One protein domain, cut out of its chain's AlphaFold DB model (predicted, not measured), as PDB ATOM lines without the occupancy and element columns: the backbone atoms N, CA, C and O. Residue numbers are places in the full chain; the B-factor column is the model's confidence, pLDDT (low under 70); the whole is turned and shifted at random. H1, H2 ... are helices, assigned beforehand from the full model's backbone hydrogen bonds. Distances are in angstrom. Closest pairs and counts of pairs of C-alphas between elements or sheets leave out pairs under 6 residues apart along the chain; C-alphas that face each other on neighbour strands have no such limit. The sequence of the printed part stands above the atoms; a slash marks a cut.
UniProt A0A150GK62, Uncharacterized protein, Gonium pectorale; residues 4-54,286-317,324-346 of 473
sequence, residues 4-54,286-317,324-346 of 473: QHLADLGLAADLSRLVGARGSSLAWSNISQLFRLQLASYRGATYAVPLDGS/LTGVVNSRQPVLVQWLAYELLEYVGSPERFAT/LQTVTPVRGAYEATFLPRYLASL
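This is residues 4 to 54, 286 to 317 and 324 to 346 of the 473 residues of an uncharacterized protein of Gonium pectorale (UniProt A0A150GK62). What shape do these atoms make? Four helices that touch no other helix, H1, H2, H3 and H4, stand round a middle of loops in which residues 49 to 50 pair with residues 287 to 288: H4 is on one side of these loops, H1 and H3 are on the opposite side, and residues 336 to 346, of which 336 to 344 belong to H5, stick out from this body as a tail that adds to the length. What is it built of? The 106 printed residues hold helices H1, H2, H3, H4 and H5 in that order and no named strand; the class is all helix, with under half of the residues, 45, in named elements. How large is it? It is compact, with a radius of gyration of the C-alphas of 14.7 A, and elongated, spanning 50 by 33 by 25 A.

Where do the short helices lie? H1 is residues 4 to 8, beginning at C-alpha 4 (12.202, -40.641, 21.929); H2 is residues 16 to 19 and H3 residues 33 to 40, 10.1 A long. Where are the longer ones? H4, residues 296 to 310, is 20.3 A long; H5, residues 332 to 344, is 17.1 A long and ends at C-alpha 344 (40.271, -55.675, 41.100).

Do helices meet? H2 and H4 are near each other, with 6 pairs of C-alphas within 10 A; H1 and H3 are only just apart, closest 8.4 A, as are H3 and H5, closest 8.3 A. Which loops pair? Residues 41 to 42 pair with 45 to 46, and 49 to 50 with 287 to 288, both antiparallel. How are the helix backbones? In H1, H3 and H4 every O i to N i+4 pair is within hydrogen-bond range, in H5 7 of 9; H2 is too short for such a pair.

Where is it cut? C-alphas 54 and 286 are 8.7 A apart across one cut, C-alphas 317 and 324 17.4 A across the other. Which link is long? H2 to H3, with 13 residues. Where is confidence low? Residues 22 to 23, 53 to 54, 312 to 317 and 324 to 346 are under 70.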
ATOM      1  N   GLN A   4      12.038 -40.945  23.355       81.75
ATOM      2  CA  GLN A   4      12.202 -40.641  21.929       81.75
ATOM      3  C   GLN A   4      10.846 -40.430  21.242       81.75
ATOM      4  O   GLN A   4      10.676 -39.481  20.483       81.75
ATOM      5  N   HIS A   5       9.854 -41.270  21.554       82.88
ATOM      6  CA  HIS A   5       8.514 -41.136  20.987       82.88
ATOM      7  C   HIS A   5       7.807 -39.861  21.467       82.88
ATOM      8  O   HIS A   5       7.154 -39.181  20.680       82.88
ATOM      9  N   LEU A   6       7.951 -39.511  22.750       87.12
ATOM     10  CA  LEU A   6       7.411 -38.264  23.300       87.12
ATOM     11  C   LEU A   6       8.069 -37.032  22.664       87.12
ATOM     12  O   LEU A   6       7.372 -36.066  22.350       87.12
ATOM     13  N   ALA A   7       9.381 -37.078  22.432       87.94
ATOM     14  CA  ALA A   7      10.114 -36.020  21.744       87.94
ATOM     15  C   ALA A   7       9.662 -35.866  20.279       87.94
ATOM     16  O   ALA A   7       9.344 -34.754  19.861       87.94
ATOM     17  N   ASP A   8       9.530 -36.964  19.521       88.62
ATOM     18  CA  ASP A   8       9.049 -36.936  18.126       88.62
ATOM     19  C   ASP A   8       7.621 -36.373  18.001       88.62
ATOM     20  O   ASP A   8       7.297 -35.690  17.029       88.62
ATOM     21  N   LEU A   9       6.758 -36.627  18.991       91.12
ATOM     22  CA  LEU A   9       5.400 -36.073  19.046       91.12
ATOM     23  C   LEU A   9       5.347 -34.606  19.511       91.12
ATOM     24  O   LEU A   9       4.254 -34.027  19.584       91.12
ATOM     25  N   GLY A  10       6.493 -34.014  19.862       89.62
ATOM     26  CA  GLY A  10       6.577 -32.677  20.441       89.62
ATOM     27  C   GLY A  10       5.841 -32.574  21.776       89.62
ATOM     28  O   GLY A  10       5.213 -31.551  22.039       89.62
ATOM     29  N   LEU A  11       5.846 -33.651  22.570       91.94
ATOM     30  CA  LEU A  11       5.235 -33.735  23.902       91.94
ATOM     31  C   LEU A  11       6.261 -33.616  25.035       91.94
ATOM     32  O   LEU A  11       5.870 -33.311  26.156       91.94
ATOM     33  N   ALA A  12       7.545 -33.858  24.761       92.31
ATOM     34  CA  ALA A  12       8.627 -33.683  25.726       92.31
ATOM     35  C   ALA A  12       9.285 -32.304  25.563       92.31
ATOM     36  O   ALA A  12       9.616 -31.906  24.443       92.31
ATOM     37  N   ALA A  13       9.469 -31.578  26.665       93.06
ATOM     38  CA  ALA A  13      10.214 -30.322  26.677       93.06
ATOM     39  C   ALA A  13      11.721 -30.584  26.522       93.06
ATOM     40  O   ALA A  13      12.238 -31.572  27.040       93.06
ATOM     41  N   ASP A  14      12.422 -29.696  25.818       94.06
ATOM     42  CA  ASP A  14      13.884 -29.729  25.735       94.06
ATOM     43  C   ASP A  14      14.479 -29.179  27.040       94.06
ATOM     44  O   ASP A  14      14.357 -27.993  27.355       94.06
ATOM     45  N   LEU A  15      15.111 -30.064  27.806       93.50
ATOM     46  CA  LEU A  15      15.721 -29.787  29.103       93.50
ATOM     47  C   LEU A  15      17.218 -29.470  28.993       93.50
ATOM     48  O   LEU A  15      17.858 -29.240  30.016       93.50
ATOM     49  N   SER A  16      17.803 -29.442  27.789       90.19
ATOM     50  CA  SER A  16      19.262 -29.366  27.586       90.19
ATOM     51  C   SER A  16      19.914 -28.181  28.299       90.19
ATOM     52  O   SER A  16      21.009 -28.305  28.843       90.19
ATOM     53  N   ARG A  17      19.232 -27.029  28.324       88.56
ATOM     54  CA  ARG A  17      19.720 -25.823  29.013       88.56
ATOM     55  C   ARG A  17      19.554 -25.882  30.528       88.56
ATOM     56  O   ARG A  17      20.329 -25.243  31.229       88.56
ATOM     57  N   LEU A  18      18.552 -26.612  31.010       87.94
ATOM     58  CA  LEU A  18      18.223 -26.702  32.429       87.94
ATOM     59  C   LEU A  18      19.185 -27.661  33.137       87.94
ATOM     60  O   LEU A  18      19.853 -27.262  34.085       87.94
ATOM     61  N   VAL A  19      19.388 -28.863  32.583       87.00
ATOM     62  CA  VAL A  19      20.287 -29.874  33.175       87.00
ATOM     63  C   VAL A  19      21.765 -29.457  33.183       87.00
ATOM     64  O   VAL A  19      22.561 -30.000  33.945       87.00
ATOM     65  N   GLY A  20      22.152 -28.527  32.303       76.94
ATOM     66  CA  GLY A  20      23.510 -27.985  32.199       76.94
ATOM     67  C   GLY A  20      23.697 -26.624  32.874       76.94
ATOM     68  O   GLY A  20      24.763 -26.023  32.733       76.94
ATOM     69  N   ALA A  21      22.676 -26.098  33.554       82.56
ATOM     70  CA  ALA A  21      22.752 -24.792  34.193       82.56
ATOM     71  C   ALA A  21      23.741 -24.807  35.371       82.56
ATOM     72  O   ALA A  21      23.801 -25.760  36.144       82.56
ATOM     73  N   ARG A  22      24.486 -23.706  35.554       63.12
ATOM     74  CA  ARG A  22      25.518 -23.544  36.602       63.12
ATOM     75  C   ARG A  22      24.985 -23.678  38.042       63.12
ATOM     76  O   ARG A  22      25.787 -23.795  38.958       63.12
ATOM     77  N   GLY A  23      23.665 -23.648  38.233       68.62
ATOM     78  CA  GLY A  23      22.992 -23.840  39.522       68.62
ATOM     79  C   GLY A  23      22.184 -25.134  39.634       68.62
ATOM     80  O   GLY A  23      21.456 -25.269  40.605       68.62
ATOM     81  N   SER A  24      22.270 -26.052  38.662       79.62
ATOM     82  CA  SER A  24      21.516 -27.304  38.746       79.62
ATOM     83  C   SER A  24      22.146 -28.259  39.762       79.62
ATOM     84  O   SER A  24      23.313 -28.641  39.647       79.62
ATOM     85  N   SER A  25      21.337 -28.694  40.718       81.38
ATOM     86  CA  SER A  25      21.634 -29.706  41.733       81.38
ATOM     87  C   SER A  25      21.598 -31.141  41.187       81.38
ATOM     88  O   SER A  25      22.016 -32.078  41.864       81.38
ATOM     89  N   LEU A  26      21.186 -31.354  39.928       80.56
ATOM     90  CA  LEU A  26      21.155 -32.690  39.314       80.56
ATOM     91  C   LEU A  26      22.526 -33.369  39.255       80.56
ATOM     92  O   LEU A  26      22.597 -34.601  39.153       80.56
ATOM     93  N   ALA A  27      23.612 -32.586  39.259       80.62
ATOM     94  CA  ALA A  27      24.965 -33.054  38.976       80.62
ATOM     95  C   ALA A  27      24.982 -33.934  37.709       80.62
ATOM     96  O   ALA A  27      25.413 -35.089  37.733       80.62
ATOM     97  N   TRP A  28      24.445 -33.397  36.606       83.88
ATOM     98  CA  TRP A  28      24.135 -34.140  35.379       83.88
ATOM     99  C   TRP A  28      25.305 -34.978  34.852       83.88
ATOM    100  O   TRP A  28      25.127 -36.139  34.491       83.88
ATOM    101  N   SER A  29      26.520 -34.425  34.852       81.69
ATOM    102  CA  SER A  29      27.736 -35.130  34.424       81.69
ATOM    103  C   SER A  29      28.031 -36.385  35.243       81.69
ATOM    104  O   SER A  29      28.634 -37.319  34.717       81.69
ATOM    105  N   ASN A  30      27.592 -36.414  36.503       74.75
ATOM    106  CA  ASN A  30      27.813 -37.530  37.408       74.75
ATOM    107  C   ASN A  30      26.821 -38.666  37.171       74.75
ATOM    108  O   ASN A  30      27.080 -39.753  37.664       74.75
ATOM    109  N   ILE A  31      25.718 -38.465  36.443       75.38
ATOM    110  CA  ILE A  31      24.832 -39.563  36.033       75.38
ATOM    111  C   ILE A  31      25.554 -40.386  34.961       75.38
ATOM    112  O   ILE A  31      26.112 -39.822  34.009       75.38
ATOM    113  N   SER A  32      25.543 -41.715  35.100       73.44
ATOM    114  CA  SER A  32      26.245 -42.616  34.182       73.44
ATOM    115  C   SER A  32      25.833 -42.349  32.731       73.44
ATOM    116  O   SER A  32      24.662 -42.121  32.398       73.44
ATOM    117  N   GLN A  33      26.843 -42.303  31.858       74.19
ATOM    118  CA  GLN A  33      26.682 -41.904  30.462       74.19
ATOM    119  C   GLN A  33      25.692 -42.815  29.730       74.19
ATOM    120  O   GLN A  33      24.928 -42.334  28.893       74.19
ATOM    121  N   LEU A  34      25.664 -44.103  30.082       72.50
ATOM    122  CA  LEU A  34      24.751 -45.087  29.514       72.50
ATOM    123  C   LEU A  34      23.284 -44.663  29.699       72.50
ATOM    124  O   LEU A  34      22.541 -44.573  28.721       72.50
ATOM    125  N   PHE A  35      22.891 -44.300  30.924       76.75
ATOM    126  CA  PHE A  35      21.529 -43.849  31.225       76.75
ATOM    127  C   PHE A  35      21.218 -42.494  30.592       76.75
ATOM    128  O   PHE A  35      20.148 -42.320  30.011       76.75
ATOM    129  N   ARG A  36      22.162 -41.544  30.604       80.62
ATOM    130  CA  ARG A  36      21.960 -40.249  29.932       80.62
ATOM    131  C   ARG A  36      21.694 -40.409  28.438       80.62
ATOM    132  O   ARG A  36      20.793 -39.762  27.902       80.62
ATOM    133  N   LEU A  37      22.452 -41.269  27.762       75.75
ATOM    134  CA  LEU A  37      22.321 -41.468  26.322       75.75
ATOM    135  C   LEU A  37      21.075 -42.275  25.948       75.75
ATOM    136  O   LEU A  37      20.420 -41.936  24.967       75.75
ATOM    137  N   GLN A  38      20.736 -43.321  26.705       74.56
ATOM    138  CA  GLN A  38      19.634 -44.218  26.339       74.56
ATOM    139  C   GLN A  38      18.260 -43.727  26.807       74.56
ATOM    140  O   GLN A  38      17.270 -43.904  26.093       74.56
ATOM    141  N   LEU A  39      18.191 -43.107  27.986       80.44
ATOM    142  CA  LEU A  39      16.924 -42.748  28.622       80.44
ATOM    143  C   LEU A  39      16.520 -41.293  28.399       80.44
ATOM    144  O   LEU A  39      15.330 -40.983  28.319       80.44
ATOM    145  N   ALA A  40      17.506 -40.403  28.312       86.75
ATOM    146  CA  ALA A  40      17.268 -38.967  28.355       86.75
ATOM    147  C   ALA A  40      17.581 -38.229  27.057       86.75
ATOM    148  O   ALA A  40      16.967 -37.197  26.791       86.75
ATOM    149  N   SER A  41      18.510 -38.738  26.251       85.38
ATOM    150  CA  SER A  41      19.001 -38.024  25.075       85.38
ATOM    151  C   SER A  41      18.322 -38.496  23.791       85.38
ATOM    152  O   SER A  41      18.167 -39.692  23.547       85.38
ATOM    153  N   TYR A  42      17.964 -37.554  22.923       85.69
ATOM    154  CA  TYR A  42      17.478 -37.838  21.577       85.69
ATOM    155  C   TYR A  42      17.854 -36.701  20.621       85.69
ATOM    156  O   TYR A  42      17.686 -35.530  20.945       85.69
ATOM    157  N   ARG A  43      18.404 -37.038  19.444       85.25
ATOM    158  CA  ARG A  43      18.855 -36.074  18.411       85.25
ATOM    159  C   ARG A  43      19.744 -34.932  18.937       85.25
ATOM    160  O   ARG A  43      19.674 -33.812  18.446       85.25
ATOM    161  N   GLY A  44      20.597 -35.229  19.917       83.81
ATOM    162  CA  GLY A  44      21.534 -34.262  20.498       83.81
ATOM    163  C   GLY A  44      20.944 -33.339  21.569       83.81
ATOM    164  O   GLY A  44      21.681 -32.505  22.086       83.81
ATOM    165  N   ALA A  45      19.667 -33.500  21.929       90.50
ATOM    166  CA  ALA A  45      19.016 -32.778  23.020       90.50
ATOM    167  C   ALA A  45      18.623 -33.725  24.165       90.50
ATOM    168  O   ALA A  45      18.445 -34.932  23.964       90.50
ATOM    169  N   THR A  46      18.478 -33.169  25.364       91.81
ATOM    170  CA  THR A  46      18.022 -33.868  26.571       91.81
ATOM    171  C   THR A  46      16.528 -33.627  26.769       91.81
ATOM    172  O   THR A  46      16.107 -32.486  26.915       91.81
ATOM    173  N   TYR A  47      15.727 -34.689  26.825       92.75
ATOM    174  CA  TYR A  47      14.262 -34.632  26.960       92.75
ATOM    175  C   TYR A  47      13.724 -35.263  28.247       92.75
ATOM    176  O   TYR A  47      12.529 -35.168  28.527       92.75
ATOM    177  N   ALA A  48      14.579 -35.930  29.021       91.06
ATOM    178  CA  ALA A  48      14.185 -36.560  30.273       91.06
ATOM    179  C   ALA A  48      15.288 -36.459  31.330       91.06
ATOM    180  O   ALA A  48      16.457 -36.246  31.010       91.06
ATOM    181  N   VAL A  49      14.913 -36.680  32.583       88.81
ATOM    182  CA  VAL A  49      15.829 -36.898  33.704       88.81
ATOM    183  C   VAL A  49      15.761 -38.384  34.072       88.81
ATOM    184  O   VAL A  49      14.671 -38.864  34.389       88.81
ATOM    185  N   PRO A  50      16.868 -39.149  34.008       83.69
ATOM    186  CA  PRO A  50      16.897 -40.515  34.523       83.69
ATOM    187  C   PRO A  50      16.639 -40.495  36.028       83.69
ATOM    188  O   PRO A  50      17.310 -39.756  36.738       83.69
ATOM    189  N   LEU A  51      15.674 -41.279  36.503       78.38
ATOM    190  CA  LEU A  51      15.313 -41.350  37.921       78.38
ATOM    191  C   LEU A  51      15.671 -42.701  38.541       78.38
ATOM    192  O   LEU A  51      15.830 -42.765  39.748       78.38
ATOM    193  N   ASP A  52      15.869 -43.750  37.748       72.25
ATOM    194  CA  ASP A  52      16.583 -44.950  38.187       72.25
ATOM    195  C   ASP A  52      17.632 -45.372  37.156       72.25
ATOM    196  O   ASP A  52      17.704 -44.823  36.051       72.25
ATOM    197  N   GLY A  53      18.444 -46.359  37.533       64.50
ATOM    198  CA  GLY A  53      19.223 -47.118  36.569       64.50
ATOM    199  C   GLY A  53      19.354 -48.594  36.929       64.50
ATOM    200  O   GLY A  53      20.451 -49.079  37.192       64.50
ATOM    201  N   SER A  54      18.243 -49.328  36.960       69.19
ATOM    202  CA  SER A  54      18.313 -50.784  37.114       69.19
ATOM    203  C   SER A  54      18.971 -51.402  35.876       69.19
ATOM    204  O   SER A  54      18.445 -51.284  34.773       69.19
ATOM    205  N   LEU A 286      13.011 -45.946  35.263       76.12
ATOM    206  CA  LEU A 286      12.193 -44.771  35.500       76.12
ATOM    207  C   LEU A 286      12.868 -43.505  34.960       76.12
ATOM    208  O   LEU A 286      14.037 -43.222  35.228       76.12
ATOM    209  N   THR A 287      12.097 -42.700  34.231       83.62
ATOM    210  CA  THR A 287      12.533 -41.408  33.687       83.62
ATOM    211  C   THR A 287      11.458 -40.356  33.881       83.62
ATOM    212  O   THR A 287      10.294 -40.600  33.559       83.62
ATOM    213  N   GLY A 288      11.847 -39.171  34.333       87.38
ATOM    214  CA  GLY A 288      10.974 -38.007  34.394       87.38
ATOM    215  C   GLY A 288      11.001 -37.221  33.089       87.38
ATOM    216  O   GLY A 288      12.075 -36.884  32.601       87.38
ATOM    217  N   VAL A 289       9.832 -36.900  32.535       90.44
ATOM    218  CA  VAL A 289       9.689 -36.077  31.324       90.44
ATOM    219  C   VAL A 289       8.774 -34.900  31.630       90.44
ATOM    220  O   VAL A 289       7.717 -35.070  32.235       90.44
ATOM    221  N   VAL A 290       9.151 -33.707  31.172       91.06
ATOM    222  CA  VAL A 290       8.318 -32.505  31.290       91.06
ATOM    223  C   VAL A 290       7.447 -32.367  30.044       91.06
ATOM    224  O   VAL A 290       7.942 -32.420  28.919       91.06
ATOM    225  N   ASN A 291       6.141 -32.180  30.237       92.06
ATOM    226  CA  ASN A 291       5.197 -32.017  29.134       92.06
ATOM    227  C   ASN A 291       5.331 -30.625  28.491       92.06
ATOM    228  O   ASN A 291       4.936 -29.621  29.085       92.06
ATOM    229  N   SER A 292       5.815 -30.571  27.250       92.00
ATOM    230  CA  SER A 292       6.065 -29.326  26.499       92.00
ATOM    231  C   SER A 292       4.808 -28.506  26.185       92.00
ATOM    232  O   SER A 292       4.919 -27.339  25.813       92.00
ATOM    233  N   ARG A 293       3.609 -29.094  26.297       91.75
ATOM    234  CA  ARG A 293       2.333 -28.410  26.019       91.75
ATOM    235  C   ARG A 293       1.771 -27.649  27.214       91.75
ATOM    236  O   ARG A 293       0.743 -26.992  27.074       91.75
ATOM    237  N   GLN A 294       2.402 -27.767  28.377       93.75
ATOM    238  CA  GLN A 294       1.984 -27.047  29.574       93.75
ATOM    239  C   GLN A 294       2.493 -25.599  29.561       93.75
ATOM    240  O   GLN A 294       3.467 -25.304  28.866       93.75
ATOM    241  N   PRO A 295       1.879 -24.675  30.320       92.38
ATOM    242  CA  PRO A 295       2.430 -23.336  30.508       92.38
ATOM    243  C   PRO A 295       3.875 -23.381  31.025       92.38
ATOM    244  O   PRO A 295       4.228 -24.273  31.795       92.38
ATOM    245  N   VAL A 296       4.701 -22.400  30.648       88.25
ATOM    246  CA  VAL A 296       6.139 -22.359  30.994       88.25
ATOM    247  C   VAL A 296       6.383 -22.505  32.499       88.25
ATOM    248  O   VAL A 296       7.271 -23.247  32.899       88.25
ATOM    249  N   LEU A 297       5.558 -21.869  33.336       86.50
ATOM    250  CA  LEU A 297       5.660 -21.992  34.793       86.50
ATOM    251  C   LEU A 297       5.448 -23.437  35.275       86.50
ATOM    252  O   LEU A 297       6.187 -23.912  36.128       86.50
ATOM    253  N   VAL A 298       4.480 -24.155  34.701       87.56
ATOM    254  CA  VAL A 298       4.210 -25.562  35.041       87.56
ATOM    255  C   VAL A 298       5.361 -26.451  34.582       87.56
ATOM    256  O   VAL A 298       5.755 -27.359  35.306       87.56
ATOM    257  N   GLN A 299       5.933 -26.177  33.406       86.38
ATOM    258  CA  GLN A 299       7.121 -26.890  32.932       86.38
ATOM    259  C   GLN A 299       8.312 -26.683  33.872       86.38
ATOM    260  O   GLN A 299       9.023 -27.639  34.171       86.38
ATOM    261  N   TRP A 300       8.502 -25.455  34.357       85.75
ATOM    262  CA  TRP A 300       9.579 -25.120  35.281       85.75
ATOM    263  C   TRP A 300       9.391 -25.795  36.644       85.75
ATOM    264  O   TRP A 300      10.298 -26.476  37.098       85.75
ATOM    265  N   LEU A 301       8.193 -25.733  37.238       82.38
ATOM    266  CA  LEU A 301       7.886 -26.438  38.492       82.38
ATOM    267  C   LEU A 301       8.037 -27.961  38.364       82.38
ATOM    268  O   LEU A 301       8.550 -28.618  39.267       82.38
ATOM    269  N   ALA A 302       7.608 -28.531  37.236       83.38
ATOM    270  CA  ALA A 302       7.798 -29.950  36.963       83.38
ATOM    271  C   ALA A 302       9.287 -30.300  36.852       83.38
ATOM    272  O   ALA A 302       9.709 -31.327  37.378       83.38
ATOM    273  N   TYR A 303      10.085 -29.455  36.196       87.94
ATOM    274  CA  TYR A 303      11.531 -29.637  36.130       87.94
ATOM    275  C   TYR A 303      12.184 -29.530  37.514       87.94
ATOM    276  O   TYR A 303      12.960 -30.412  37.849       87.94
ATOM    277  N   GLU A 304      11.836 -28.534  38.331       84.81
ATOM    278  CA  GLU A 304      12.349 -28.380  39.704       84.81
ATOM    279  C   GLU A 304      12.061 -29.621  40.561       84.81
ATOM    280  O   GLU A 304      12.937 -30.108  41.273       84.81
ATOM    281  N   LEU A 305      10.867 -30.212  40.436       83.38
ATOM    282  CA  LEU A 305      10.553 -31.482  41.094       83.38
ATOM    283  C   LEU A 305      11.454 -32.619  40.594       83.38
ATOM    284  O   LEU A 305      11.974 -33.391  41.396       83.38
ATOM    285  N   LEU A 306      11.638 -32.743  39.277       86.62
ATOM    286  CA  LEU A 306      12.520 -33.761  38.701       86.62
ATOM    287  C   LEU A 306      13.983 -33.544  39.083       86.62
ATOM    288  O   LEU A 306      14.710 -34.519  39.252       86.62
ATOM    289  N   GLU A 307      14.409 -32.295  39.222       83.94
ATOM    290  CA  GLU A 307      15.731 -31.917  39.689       83.94
ATOM    291  C   GLU A 307      15.918 -32.304  41.154       83.94
ATOM    292  O   GLU A 307      16.868 -33.018  41.459       83.94
ATOM    293  N   TYR A 308      14.979 -31.951  42.032       80.75
ATOM    294  CA  TYR A 308      15.000 -32.350  43.438       80.75
ATOM    295  C   TYR A 308      15.031 -33.875  43.593       80.75
ATOM    296  O   TYR A 308      15.885 -34.429  44.284       80.75
ATOM    297  N   VAL A 309      14.140 -34.583  42.896       77.00
ATOM    298  CA  VAL A 309      14.112 -36.046  42.921       77.00
ATOM    299  C   VAL A 309      15.400 -36.612  42.314       77.00
ATOM    300  O   VAL A 309      15.974 -37.546  42.849       77.00
ATOM    301  N   GLY A 310      15.909 -36.055  41.224       75.62
ATOM    302  CA  GLY A 310      17.145 -36.511  40.596       75.62
ATOM    303  C   GLY A 310      18.423 -36.062  41.309       75.62
ATOM    304  O   GLY A 310      19.497 -36.480  40.885       75.62
ATOM    305  N   SER A 311      18.352 -35.217  42.340       75.19
ATOM    306  CA  SER A 311      19.501 -34.602  43.018       75.19
ATOM    307  C   SER A 311      20.114 -35.544  44.062       75.19
ATOM    308  O   SER A 311      19.394 -36.307  44.714       75.19
ATOM    309  N   PRO A 312      21.451 -35.546  44.241       68.12
ATOM    310  CA  PRO A 312      22.076 -36.279  45.337       68.12
ATOM    311  C   PRO A 312      21.817 -35.614  46.700       68.12
ATOM    312  O   PRO A 312      21.910 -36.287  47.718       68.12
ATOM    313  N   GLU A 313      21.471 -34.325  46.719       65.38
ATOM    314  CA  GLU A 313      21.331 -33.494  47.926       65.38
ATOM    315  C   GLU A 313      19.959 -33.626  48.600       65.38
ATOM    316  O   GLU A 313      19.727 -33.064  49.665       65.38
ATOM    317  N   ARG A 314      19.031 -34.383  48.002       65.19
ATOM    318  CA  ARG A 314      17.697 -34.620  48.578       65.19
ATOM    319  C   ARG A 314      17.719 -35.430  49.879       65.19
ATOM    320  O   ARG A 314      16.702 -35.508  50.561       65.19
ATOM    321  N   PHE A 315      18.842 -36.081  50.172       58.09
ATOM    322  CA  PHE A 315      19.065 -36.848  51.390       58.09
ATOM    323  C   PHE A 315      19.669 -35.935  52.458       58.09
ATOM    324  O   PHE A 315      20.574 -35.156  52.155       58.09
ATOM    325  N   ALA A 316      19.181 -36.019  53.699       51.31
ATOM    326  CA  ALA A 316      19.806 -35.314  54.813       51.31
ATOM    327  C   ALA A 316      21.263 -35.785  54.978       51.31
ATOM    328  O   ALA A 316      21.579 -36.933  54.684       51.31
ATOM    329  N   THR A 317      22.154 -34.928  55.482       50.84
ATOM    330  CA  THR A 317      23.575 -35.272  55.709       50.84
ATOM    331  C   THR A 317      23.777 -36.494  56.610       50.84
ATOM    332  O   THR A 317      24.812 -37.155  56.509       50.84
ATOM    333  N   LEU A 324      19.027 -48.610  47.541       43.59
ATOM    334  CA  LEU A 324      17.836 -49.321  47.104       43.59
ATOM    335  C   LEU A 324      16.624 -48.413  46.923       43.59
ATOM    336  O   LEU A 324      15.528 -48.904  46.646       43.59
ATOM    337  N   GLN A 325      16.791 -47.095  47.054       44.47
ATOM    338  CA  GLN A 325      15.729 -46.187  46.653       44.47
ATOM    339  C   GLN A 325      15.633 -46.168  45.127       44.47
ATOM    340  O   GLN A 325      16.496 -45.626  44.435       44.47
ATOM    341  N   THR A 326      14.536 -46.744  44.634       47.69
ATOM    342  CA  THR A 326      14.079 -46.898  43.238       47.69
ATOM    343  C   THR A 326      13.975 -45.596  42.438       47.69
ATOM    344  O   THR A 326      13.443 -45.595  41.336       47.69
ATOM    345  N   VAL A 327      14.429 -44.476  42.995       50.00
ATOM    346  CA  VAL A 327      14.305 -43.144  42.409       50.00
ATOM    347  C   VAL A 327      15.627 -42.378  42.505       50.00
ATOM    348  O   VAL A 327      15.613 -41.164  42.643       50.00
ATOM    349  N   THR A 328      16.785 -43.045  42.525       58.19
ATOM    350  CA  THR A 328      18.090 -42.360  42.444       58.19
ATOM    351  C   THR A 328      18.757 -42.656  41.099       58.19
ATOM    352  O   THR A 328      18.929 -43.834  40.770       58.19
ATOM    353  N   PRO A 329      19.186 -41.639  40.325       53.59
ATOM    354  CA  PRO A 329      19.961 -41.885  39.116       53.59
ATOM    355  C   PRO A 329      21.258 -42.627  39.461       53.59
ATOM    356  O   PRO A 329      21.939 -42.275  40.427       53.59
ATOM    357  N   VAL A 330      21.646 -43.612  38.648       57.47
ATOM    358  CA  VAL A 330      22.953 -44.268  38.803       57.47
ATOM    359  C   VAL A 330      24.052 -43.273  38.460       57.47
ATOM    360  O   VAL A 330      24.091 -42.725  37.354       57.47
ATOM    361  N   ARG A 331      24.950 -43.038  39.418       62.66
ATOM    362  CA  ARG A 331      26.055 -42.087  39.276       62.66
ATOM    363  C   ARG A 331      27.394 -42.787  39.070       62.66
ATOM    364  O   ARG A 331      27.620 -43.861  39.617       62.66
ATOM    365  N   GLY A 332      28.321 -42.131  38.376       44.44
ATOM    366  CA  GLY A 332      29.684 -42.625  38.142       44.44
ATOM    367  C   GLY A 332      30.487 -42.890  39.426       44.44
ATOM    368  O   GLY A 332      31.392 -43.710  39.419       44.44
ATOM    369  N   ALA A 333      30.134 -42.271  40.560       39.25
ATOM    370  CA  ALA A 333      30.724 -42.593  41.868       39.25
ATOM    371  C   ALA A 333      30.215 -43.929  42.459       39.25
ATOM    372  O   ALA A 333      30.927 -44.601  43.205       39.25
ATOM    373  N   TYR A 334      28.993 -44.333  42.098       42.06
ATOM    374  CA  TYR A 334      28.417 -45.633  42.446       42.06
ATOM    375  C   TYR A 334      29.060 -46.746  41.611       42.06
ATOM    376  O   TYR A 334      29.396 -47.805  42.144       42.06
ATOM    377  N   GLU A 335      29.352 -46.451  40.333       38.91
ATOM    378  CA  GLU A 335      30.339 -47.204  39.562       38.91
ATOM    379  C   GLU A 335      31.661 -47.196  40.345       38.91
ATOM    380  O   GLU A 335      32.045 -48.246  40.800       38.91
ATOM    381  N   ALA A 336      32.289 -46.076  40.710       33.53
ATOM    382  CA  ALA A 336      33.576 -46.046  41.432       33.53
ATOM    383  C   ALA A 336      33.659 -46.727  42.828       33.53
ATOM    384  O   ALA A 336      34.756 -46.802  43.368       33.53
ATOM    385  N   THR A 337      32.577 -47.252  43.417       37.78
ATOM    386  CA  THR A 337      32.628 -48.065  44.658       37.78
ATOM    387  C   THR A 337      32.520 -49.572  44.367       37.78
ATOM    388  O   THR A 337      33.149 -50.387  45.041       37.78
ATOM    389  N   PHE A 338      31.789 -49.952  43.313       39.44
ATOM    390  CA  PHE A 338      31.703 -51.332  42.811       39.44
ATOM    391  C   PHE A 338      32.743 -51.634  41.721       39.44
ATOM    392  O   PHE A 338      33.293 -52.725  41.689       39.44
ATOM    393  N   LEU A 339      33.066 -50.651  40.886       35.62
ATOM    394  CA  LEU A 339      34.049 -50.629  39.804       35.62
ATOM    395  C   LEU A 339      35.460 -50.942  40.307       35.62
ATOM    396  O   LEU A 339      36.126 -51.651  39.591       35.62
ATOM    397  N   PRO A 340      35.947 -50.557  41.502       36.38
ATOM    398  CA  PRO A 340      37.237 -51.032  42.004       36.38
ATOM    399  C   PRO A 340      37.202 -52.488  42.460       36.38
ATOM    400  O   PRO A 340      38.207 -53.164  42.316       36.38
ATOM    401  N   ARG A 341      36.070 -53.010  42.962       37.66
ATOM    402  CA  ARG A 341      35.910 -54.457  43.231       37.66
ATOM    403  C   ARG A 341      35.770 -55.256  41.930       37.66
ATOM    404  O   ARG A 341      36.300 -56.353  41.833       37.66
ATOM    405  N   TYR A 342      35.134 -54.657  40.931       37.00
ATOM    406  CA  TYR A 342      34.993 -55.138  39.558       37.00
ATOM    407  C   TYR A 342      36.277 -54.981  38.720       37.00
ATOM    408  O   TYR A 342      36.545 -55.794  37.857       37.00
ATOM    409  N   LEU A 343      37.118 -53.979  38.970       33.31
ATOM    410  CA  LEU A 343      38.411 -53.779  38.312       33.31
ATOM    411  C   LEU A 343      39.503 -54.565  39.038       33.31
ATOM    412  O   LEU A 343      40.394 -55.081  38.382       33.31
ATOM    413  N   ALA A 344      39.414 -54.746  40.359       38.12
ATOM    414  CA  ALA A 344      40.271 -55.675  41.100       38.12
ATOM    415  C   ALA A 344      40.004 -57.140  40.719       38.12
ATOM    416  O   ALA A 344      40.928 -57.946  40.780       38.12
ATOM    417  N   SER A 345      38.789 -57.483  40.272       34.97
ATOM    418  CA  SER A 345      38.504 -58.785  39.655       34.97
ATOM    419  C   SER A 345      38.912 -58.878  38.175       34.97
ATOM    420  O   SER A 345      38.894 -59.974  37.622       34.97
ATOM    421  N   LEU A 346      39.314 -57.765  37.541       34.66
ATOM    422  CA  LEU A 346      39.726 -57.682  36.128       34.66
ATOM    423  C   LEU A 346      41.209 -57.323  35.916       34.66
ATOM    424  O   LEU A 346      41.696 -57.369  34.789       34.66
TER     425      LEU A 346